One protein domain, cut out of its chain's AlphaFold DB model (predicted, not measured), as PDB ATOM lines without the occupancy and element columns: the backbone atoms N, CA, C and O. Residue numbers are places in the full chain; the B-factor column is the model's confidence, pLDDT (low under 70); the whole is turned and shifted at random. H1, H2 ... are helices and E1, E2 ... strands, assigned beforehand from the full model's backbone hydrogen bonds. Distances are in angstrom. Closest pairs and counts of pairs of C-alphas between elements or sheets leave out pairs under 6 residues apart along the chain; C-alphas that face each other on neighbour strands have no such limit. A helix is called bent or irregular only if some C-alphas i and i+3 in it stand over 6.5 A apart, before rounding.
ATOM      1  N   TRP A   3      -0.750  -1.442 298.161       97.00
ATOM      2  CA  TRP A   3      -1.450  -2.574 298.761       97.00
ATOM      3  C   TRP A   3      -2.027  -2.161 300.113       97.00
ATOM      4  O   TRP A   3      -1.339  -1.515 300.903       97.00
ATOM      5  N   CYS A   4      -3.296  -2.493 300.366       95.38
ATOM      6  CA  CYS A   4      -3.993  -2.206 301.628       95.38
ATOM      7  C   CYS A   4      -3.758  -0.780 302.171       95.38
ATOM      8  O   CYS A   4      -3.457  -0.592 303.349       95.38
ATOM      9  N   GLY A   5      -3.853   0.237 301.307       96.94
ATOM     10  CA  GLY A   5      -3.718   1.639 301.710       96.94
ATOM     11  C   GLY A   5      -2.290   2.190 301.749       96.94
ATOM     12  O   GLY A   5      -2.125   3.382 301.997       96.94
ATOM     13  N   ARG A   6      -1.254   1.389 301.463       96.69
ATOM     14  CA  ARG A   6       0.155   1.798 301.616       96.69
ATOM     15  C   ARG A   6       0.987   1.554 300.366       96.69
ATOM     16  O   ARG A   6       0.706   0.653 299.578       96.69
ATOM     17  N   ILE A   7       2.033   2.361 300.189       96.12
ATOM     18  CA  ILE A   7       3.079   2.085 299.199       96.12
ATOM     19  C   ILE A   7       3.986   1.009 299.785       96.12
ATOM     20  O   ILE A   7       4.575   1.223 300.837       96.12
ATOM     21  N   VAL A   8       4.109  -0.113 299.084       97.19
ATOM     22  CA  VAL A   8       4.861  -1.286 299.559       97.19
ATOM     23  C   VAL A   8       6.078  -1.621 298.696       97.19
ATOM     24  O   VAL A   8       6.793  -2.585 298.947       97.19
ATOM     25  N   GLY A   9       6.297  -0.866 297.620       96.94
ATOM     26  CA  GLY A   9       7.282  -1.215 296.604       96.94
ATOM     27  C   GLY A   9       7.254  -0.308 295.386       96.94
ATOM     28  O   GLY A   9       6.416   0.594 295.266       96.94
ATOM     29  N   GLY A  10       8.134  -0.606 294.440       96.94
ATOM     30  CA  GLY A  10       8.237   0.032 293.133       96.94
ATOM     31  C   GLY A  10       8.402  -1.005 292.028       96.94
ATOM     32  O   GLY A  10       8.803  -2.138 292.281       96.94
ATOM     33  N   TRP A  11       8.092  -0.601 290.801       96.88
ATOM     34  CA  TRP A  11       8.372  -1.394 289.611       96.88
ATOM     35  C   TRP A  11       8.993  -0.501 288.537       96.88
ATOM     36  O   TRP A  11       8.728   0.704 288.503       96.88
ATOM     37  N   ALA A  12       9.824  -1.091 287.687       96.25
ATOM     38  CA  ALA A  12      10.449  -0.431 286.547       96.25
ATOM     39  C   ALA A  12      10.757  -1.460 285.449       96.25
ATOM     40  O   ALA A  12      10.673  -2.663 285.690       96.25
ATOM     41  N   GLN A  13      11.101  -0.988 284.249       95.81
ATOM     42  CA  GLN A  13      11.705  -1.839 283.223       95.81
ATOM     43  C   GLN A  13      13.222  -1.867 283.409       95.81
ATOM     44  O   GLN A  13      13.829  -0.824 283.664       95.81
ATOM     45  N   ASP A  14      13.830  -3.039 283.254       93.25
ATOM     46  CA  ASP A  14      15.270  -3.118 283.022       93.25
ATOM     47  C   ASP A  14      15.630  -2.713 281.577       93.25
ATOM     48  O   ASP A  14      14.772  -2.326 280.774       93.25
ATOM     49  N   ARG A  15      16.924  -2.784 281.241       90.31
ATOM     50  CA  ARG A  15      17.446  -2.460 279.901       90.31
ATOM     51  C   ARG A  15      16.830  -3.301 278.781       90.31
ATOM     52  O   ARG A  15      16.687  -2.804 277.665       90.31
ATOM     53  N   ASP A  16      16.453  -4.538 279.079       90.88
ATOM     54  CA  ASP A  16      15.915  -5.479 278.103       90.88
ATOM     55  C   ASP A  16      14.382  -5.360 278.014       90.88
ATOM     56  O   ASP A  16      13.766  -5.832 277.057       90.88
ATOM     57  N   GLY A  17      13.767  -4.608 278.932       92.94
ATOM     58  CA  GLY A  17      12.340  -4.309 278.983       92.94
ATOM     59  C   GLY A  17      11.552  -5.194 279.936       92.94
ATOM     60  O   GLY A  17      10.324  -5.072 279.972       92.94
ATOM     61  N   ALA A  18      12.219  -6.061 280.700       94.12
ATOM     62  CA  ALA A  18      11.554  -6.902 281.681       94.12
ATOM     63  C   ALA A  18      11.042  -6.049 282.847       94.12
ATOM     64  O   ALA A  18      11.725  -5.142 283.327       94.12
ATOM     65  N   LEU A  19       9.820  -6.335 283.299       96.56
ATOM     66  CA  LEU A  19       9.241  -5.675 284.463       96.56
ATOM     67  C   LEU A  19       9.867  -6.238 285.736       96.56
ATOM     68  O   LEU A  19       9.641  -7.389 286.100       96.56
ATOM     69  N   VAL A  20      10.632  -5.401 286.429       96.88
ATOM     70  CA  VAL A  20      11.230  -5.726 287.720       96.88
ATOM     71  C   VAL A  20      10.406  -5.072 288.816       96.88
ATOM     72  O   VAL A  20      10.273  -3.850 288.860       96.88
ATOM     73  N   CYS A  21       9.891  -5.889 289.732       97.50
ATOM     74  CA  CYS A  21       9.194  -5.446 290.935       97.50
ATOM     75  C   CYS A  21      10.111  -5.604 292.156       97.50
ATOM     76  O   CYS A  21      10.730  -6.652 292.359       97.50
ATOM     77  N   ARG A  22      10.193  -4.566 292.996       97.12
ATOM     78  CA  ARG A  22      10.910  -4.600 294.278       97.12
ATOM     79  C   ARG A  22      10.016  -4.113 295.407       97.12
ATOM     80  O   ARG A  22       9.350  -3.083 295.289       97.12
ATOM     81  N   TYR A  23      10.044  -4.847 296.511       97.56
ATOM     82  CA  TYR A  23       9.295  -4.529 297.721       97.56
ATOM     83  C   TYR A  23      10.185  -3.795 298.722       97.56
ATOM     84  O   TYR A  23      11.372  -4.088 298.831       97.56
ATOM     85  N   LEU A  24       9.599  -2.842 299.442       96.50
ATOM     86  CA  LEU A  24      10.258  -2.082 300.512       96.50
ATOM     87  C   LEU A  24      10.127  -2.771 301.879       96.50
ATOM     88  O   LEU A  24      10.823  -2.416 302.824       96.50
ATOM     89  N   GLU A  25       9.223  -3.738 301.985       95.50
ATOM     90  CA  GLU A  25       8.908  -4.495 303.193       95.50
ATOM     91  C   GLU A  25       8.453  -5.909 302.810       95.50
ATOM     92  O   GLU A  25       8.211  -6.194 301.632       95.50
ATOM     93  N   ASP A  26       8.303  -6.801 303.789       96.44
ATOM     94  CA  ASP A  26       7.604  -8.057 303.532       96.44
ATOM     95  C   ASP A  26       6.091  -7.822 303.477       96.44
ATOM     96  O   ASP A  26       5.466  -7.408 304.451       96.44
ATOM     97  N   VAL A  27       5.507  -8.084 302.312       96.94
ATOM     98  CA  VAL A  27       4.092  -7.827 302.014       96.94
ATOM     99  C   VAL A  27       3.215  -9.077 302.099       96.94
ATOM    100  O   VAL A  27       2.003  -8.992 301.897       96.94
ATOM    101  N   GLY A  28       3.813 -10.240 302.380       97.94
ATOM    102  CA  GLY A  28       3.126 -11.530 302.375       97.94
ATOM    103  C   GLY A  28       2.858 -12.092 300.972       97.94
ATOM    104  O   GLY A  28       3.153 -11.469 299.950       97.94
ATOM    105  N   ALA A  29       2.322 -13.313 300.926       98.06
ATOM    106  CA  ALA A  29       2.157 -14.077 299.687       98.06
ATOM    107  C   ALA A  29       1.092 -13.489 298.747       98.06
ATOM    108  O   ALA A  29       1.338 -13.386 297.549       98.06
ATOM    109  N   ASP A  30      -0.047 -13.045 299.281       97.81
ATOM    110  CA  ASP A  30      -1.164 -12.543 298.466       97.81
ATOM    111  C   ASP A  30      -0.776 -11.296 297.669       97.81
ATOM    112  O   ASP A  30      -1.057 -11.189 296.476       97.81
ATOM    113  N   ALA A  31      -0.069 -10.365 298.315       97.56
ATOM    114  CA  ALA A  31       0.422  -9.161 297.659       97.56
ATOM    115  C   ALA A  31       1.471  -9.486 296.586       97.56
ATOM    116  O   ALA A  31       1.496  -8.836 295.543       97.56
ATOM    117  N   ARG A  32       2.328 -10.490 296.824       98.12
ATOM    118  CA  ARG A  32       3.308 -10.952 295.830       98.12
ATOM    119  C   ARG A  32       2.610 -11.538 294.609       98.12
ATOM    120  O   ARG A  32       2.800 -11.032 293.511       98.12
ATOM    121  N   ALA A  33       1.697 -12.482 294.825       98.12
ATOM    122  CA  ALA A  33       0.928 -13.111 293.756       98.12
ATOM    123  C   ALA A  33       0.114 -12.097 292.933       98.12
ATOM    124  O   ALA A  33       0.092 -12.171 291.707       98.12
ATOM    125  N   ALA A  34      -0.525 -11.122 293.587       97.88
ATOM    126  CA  ALA A  34      -1.287 -10.081 292.898       97.88
ATOM    127  C   ALA A  34      -0.399  -9.197 292.008       97.88
ATOM    128  O   ALA A  34      -0.801  -8.807 290.912       97.88
ATOM    129  N   VAL A  35       0.808  -8.877 292.474       97.69
ATOM    130  CA  VAL A  35       1.776  -8.087 291.710       97.69
ATOM    131  C   VAL A  35       2.325  -8.882 290.538       97.69
ATOM    132  O   VAL A  35       2.398  -8.327 289.446       97.69
ATOM    133  N   ASP A  36       2.688 -10.146 290.749       97.38
ATOM    134  CA  ASP A  36       3.235 -11.007 289.699       97.38
ATOM    135  C   ASP A  36       2.212 -11.182 288.569       97.38
ATOM    136  O   ASP A  36       2.521 -10.921 287.407       97.38
ATOM    137  N   ALA A  37       0.952 -11.471 288.913       98.06
ATOM    138  CA  ALA A  37      -0.134 -11.573 287.940       98.06
ATOM    139  C   ALA A  37      -0.353 -10.265 287.155       98.06
ATOM    140  O   ALA A  37      -0.609 -10.280 285.949       98.06
ATOM    141  N   GLU A  38      -0.252  -9.111 287.819       97.75
ATOM    142  CA  GLU A  38      -0.402  -7.821 287.147       97.75
ATOM    143  C   GLU A  38       0.808  -7.476 286.269       97.75
ATOM    144  O   GLU A  38       0.628  -6.929 285.179       97.75
ATOM    145  N   ALA A  39       2.024  -7.827 286.694       97.25
ATOM    146  CA  ALA A  39       3.234  -7.671 285.895       97.25
ATOM    147  C   ALA A  39       3.164  -8.529 284.623       97.25
ATOM    148  O   ALA A  39       3.380  -8.009 283.528       97.25
ATOM    149  N   GLU A  40       2.762  -9.797 284.741       97.19
ATOM    150  CA  GLU A  40       2.534 -10.696 283.601       97.19
ATOM    151  C   GLU A  40       1.479 -10.147 282.638       97.19
ATOM    152  O   GLU A  40       1.651 -10.192 281.420       97.19
ATOM    153  N   ARG A  41       0.396  -9.564 283.164       97.25
ATOM    154  CA  ARG A  41      -0.665  -8.957 282.350       97.25
ATOM    155  C   ARG A  41      -0.224  -7.661 281.667       97.25
ATOM    156  O   ARG A  41      -0.714  -7.337 280.581       97.25
ATOM    157  N   LEU A  42       0.653  -6.887 282.307       96.81
ATOM    158  CA  LEU A  42       1.123  -5.597 281.808       96.81
ATOM    159  C   LEU A  42       2.253  -5.743 280.785       96.81
ATOM    160  O   LEU A  42       2.265  -5.001 279.803       96.81
ATOM    161  N   ALA A  43       3.164  -6.700 280.978       96.06
ATOM    162  CA  ALA A  43       4.313  -6.936 280.107       96.06
ATOM    163  C   ALA A  43       3.968  -6.962 278.600       96.06
ATOM    164  O   ALA A  43       4.540  -6.160 277.857       96.06
ATOM    165  N   PRO A  44       2.990  -7.759 278.115       96.62
ATOM    166  CA  PRO A  44       2.666  -7.801 276.688       96.62
ATOM    167  C   PRO A  44       2.038  -6.504 276.165       96.62
ATOM    168  O   PRO A  44       2.102  -6.232 274.971       96.62
ATOM    169  N   ARG A  45       1.437  -5.681 277.034       96.56
ATOM    170  CA  ARG A  45       0.874  -4.380 276.635       96.56
ATOM    171  C   ARG A  45       1.949  -3.328 276.421       96.56
ATOM    172  O   ARG A  45       1.745  -2.419 275.624       96.56
ATOM    173  N   LEU A  46       3.053  -3.431 277.158       95.69
ATOM    174  CA  LEU A  46       4.221  -2.588 276.941       95.69
ATOM    175  C   LEU A  46       5.021  -3.078 275.732       95.69
ATOM    176  O   LEU A  46       5.486  -2.249 274.956       95.69
ATOM    177  N   GLY A  47       5.137  -4.393 275.531       95.00
ATOM    178  CA  GLY A  47       5.847  -4.970 274.387       95.00
ATOM    179  C   GLY A  47       7.254  -4.380 274.240       95.00
ATOM    180  O   GLY A  47       8.045  -4.363 275.185       95.00
ATOM    181  N   ASP A  48       7.546  -3.818 273.069       94.69
ATOM    182  CA  ASP A  48       8.846  -3.203 272.770       94.69
ATOM    183  C   ASP A  48       8.982  -1.754 273.270       94.69
ATOM    184  O   ASP A  48      10.040  -1.137 273.139       94.69
ATOM    185  N   VAL A  49       7.939  -1.190 273.891       95.12
ATOM    186  CA  VAL A  49       8.009   0.147 274.488       95.12
ATOM    187  C   VAL A  49       8.967   0.133 275.674       95.12
ATOM    188  O   VAL A  49       8.908  -0.741 276.545       95.12
ATOM    189  N   ARG A  50       9.846   1.137 275.718       92.75
ATOM    190  CA  ARG A  50      10.751   1.395 276.841       92.75
ATOM    191  C   ARG A  50      10.377   2.706 277.511       92.75
ATOM    192  O   ARG A  50      10.410   3.772 276.895       92.75
ATOM    193  N   LEU A  51       9.969   2.616 278.772       91.38
ATOM    194  CA  LEU A  51       9.562   3.766 279.565       91.38
ATOM    195  C   LEU A  51      10.799   4.548 280.018       91.38
ATOM    196  O   LEU A  51      11.697   4.002 280.649       91.38
ATOM    197  N   THR A  52      10.823   5.849 279.727       87.44
ATOM    198  CA  THR A  52      11.905   6.754 280.147       87.44
ATOM    199  C   THR A  52      11.366   7.873 281.030       87.44
ATOM    200  O   THR A  52      10.400   8.549 280.661       87.44
ATOM    201  N   ALA A  53      12.021   8.122 282.162       88.50
ATOM    202  CA  ALA A  53      11.721   9.222 283.076       88.50
ATOM    203  C   ALA A  53      12.126  10.581 282.459       88.50
ATOM    204  O   ALA A  53      13.213  11.088 282.713       88.50
ATOM    205  N   ARG A  54      11.281  11.137 281.575       85.94
ATOM    206  CA  ARG A  54      11.609  12.369 280.823       85.94
ATOM    207  C   ARG A  54      11.435  13.648 281.635       85.94
ATOM    208  O   ARG A  54      12.273  14.534 281.567       85.94
ATOM    209  N   THR A  55      10.310  13.767 282.334       89.50
ATOM    210  CA  THR A  55       9.939  14.977 283.091       89.50
ATOM    211  C   THR A  55      10.027  14.768 284.593       89.50
ATOM    212  O   THR A  55      10.344  15.699 285.327       89.50
ATOM    213  N   ARG A  56       9.770  13.542 285.059       91.56
ATOM    214  CA  ARG A  56      10.087  13.138 286.427       91.56
ATOM    215  C   ARG A  56      11.547  12.703 286.510       91.56
ATOM    216  O   ARG A  56      12.073  12.155 285.546       91.56
ATOM    217  N   GLY A  57      12.160  12.884 287.677       92.94
ATOM    218  CA  GLY A  57      13.425  12.226 287.993       92.94
ATOM    219  C   GLY A  57      13.298  10.700 287.958       92.94
ATOM    220  O   GLY A  57      12.188  10.144 288.007       92.94
ATOM    221  N   ARG A  58      14.446  10.025 287.871       93.44
ATOM    222  CA  ARG A  58      14.517   8.572 288.036       93.44
ATOM    223  C   ARG A  58      14.155   8.211 289.474       93.44
ATOM    224  O   ARG A  58      14.404   8.963 290.409       93.44
ATOM    225  N   THR A  59      13.506   7.074 289.627       93.69
ATOM    226  CA  THR A  59      13.276   6.442 290.923       93.69
ATOM    227  C   THR A  59      14.521   5.671 291.349       93.69
ATOM    228  O   THR A  59      15.335   5.303 290.505       93.69
ATOM    229  N   TRP A  60      14.617   5.358 292.643       94.56
ATOM    230  CA  TRP A  60      15.683   4.515 293.195       94.56
ATOM    231  C   TRP A  60      15.869   3.207 292.400       94.56
ATOM    232  O   TRP A  60      16.983   2.853 292.037       94.56
ATOM    233  N   LEU A  61      14.767   2.542 292.039       95.38
ATOM    234  CA  LEU A  61      14.799   1.283 291.301       95.38
ATOM    235  C   LEU A  61      15.316   1.465 289.870       95.38
ATOM    236  O   LEU A  61      16.067   0.640 289.365       95.38
ATOM    237  N   GLU A  62      14.937   2.551 289.196       95.06
ATOM    238  CA  GLU A  62      15.467   2.837 287.860       95.06
ATOM    239  C   GLU A  62      16.961   3.144 287.903       95.06
ATOM    240  O   GLU A  62      17.668   2.797 286.959       95.06
ATOM    241  N   GLU A  63      17.444   3.820 288.944       94.25
ATOM    242  CA  GLU A  63      18.876   4.059 289.146       94.25
ATOM    243  C   GLU A  63      19.627   2.747 289.380       94.25
ATOM    244  O   GLU A  63      20.605   2.481 288.680       94.25
ATOM    245  N   GLU A  64      19.125   1.886 290.270       94.06
ATOM    246  CA  GLU A  64      19.690   0.557 290.526       94.06
ATOM    247  C   GLU A  64      19.767  -0.301 289.261       94.06
ATOM    248  O   GLU A  64      20.807  -0.894 288.980       94.06
ATOM    249  N   LEU A  65      18.700  -0.344 288.459       93.44
ATOM    250  CA  LEU A  65      18.665  -1.149 287.234       93.44
ATOM    251  C   LEU A  65      19.607  -0.618 286.146       93.44
ATOM    252  O   LEU A  65      20.134  -1.403 285.358       93.44
ATOM    253  N   ALA A  66      19.870   0.692 286.107       89.88
ATOM    254  CA  ALA A  66      20.931   1.212 285.244       89.88
ATOM    255  C   ALA A  66      22.329   0.899 285.768       89.88
ATOM    256  O   ALA A  66      23.224   0.665 284.961       89.88
ATOM    257  N   ALA A  67      22.528   0.904 287.086       86.88
ATOM    258  CA  ALA A  67      23.822   0.607 287.691       86.88
ATOM    259  C   ALA A  67      24.180  -0.890 287.617       86.88
ATOM    260  O   ALA A  67      25.346  -1.229 287.456       86.88
ATOM    261  N   GLY A  68      23.186  -1.782 287.697       71.31
ATOM    262  CA  GLY A  68      23.354  -3.242 287.672       71.31
ATOM    263  C   GLY A  68      23.588  -3.859 286.289       71.31
ATOM    264  O   GLY A  68      23.601  -5.080 286.169       71.31
ATOM    265  N   SER A  69      23.761  -3.042 285.247       55.38
ATOM    266  CA  SER A  69      24.087  -3.490 283.888       55.38
ATOM    267  C   SER A  69      25.590  -3.789 283.761       55.38
ATOM    268  O   SER A  69      26.324  -3.006 283.159       55.38
TER     269      SER A  69
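AT A GLANCE: This is residues 3 to 69 of the 70 residues of an uncharacterized protein of Streptomyces sp. IgraMP-1 (UniProt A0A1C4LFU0). What shape does the backbone make? A hairpin of two short strands, E1 and E2, stands between two helices: the long H1 runs past it on the E2 side, and the short H2 packs on the other side, mainly on E1. A long link, residues 47 to 59, loops round from the end of H1 to H2. Which parts follow each other, and how large is the whole? The 67 printed residues hold two named strands and two named helices in the order E1, E2, H1, H2, a mixed class of helices and strands, and the sheet, of order E1 - E2, is antiparallel. The whole is only just compact, close to loose, with a radius of gyration of the C-alphas of 12.6 A and spans of 30 by 24 by 23 A.

IN THESE COORDINATES: Where are the strands? E1 is residues 9 to 13, 14.1 A from first to last C-alpha, beginning at C-alpha 9 at (7.282, -1.215, 296.604). E2 is residues 19 to 23, 13.3 A long. Where are the helices? H1 is residues 28 to 46, 27.0 A long, beginning at C-alpha 28 at (3.126, -11.530, 302.375); it is irregular, but only just, with C-alphas 41 and 44 6.7 A apart. H2 is residues 60 to 67, 10.6 A long, ending at C-alpha 67 at (23.822, 0.607, 287.691).

HOW THE PARTS SIT: How do the strands pair? E1 and E2 form a hairpin, antiparallel at 162 degrees between their directions. N 10 and O 22 are 2.9 A apart and N 20 and O 12 are 2.8 A apart, both within hydrogen-bond range. How near do the helices come? The closest C-alphas of E2 and H1 are those of Leu 19 and Ala 39, 6.5 A apart, while E1 and H1 are apart. The closest C-alphas of E1 and H2 are those of Ala 12 and Glu 62, 6.1 A apart, and H1 and H2 are apart. Are the helix backbones complete? In H2 every O i to N i+4 pair is within hydrogen-bond range, and in H1 13 of 15 are.

THE WHOLE: How far does it reach? The two C-alphas farthest apart are those of Ala 29 and Thr 55, 34.4 A. Is the printed part whole, and how are its elements linked? The printed part, residues 3 to 69, has no cut. The links E1 to E2 and E2 to H1 are tight, and the link H1 to H2, 13 residues, is long. Where is confidence low? The mean pLDDT of the printed part is 94.1, and one printed residue, Ser 69, is under 70.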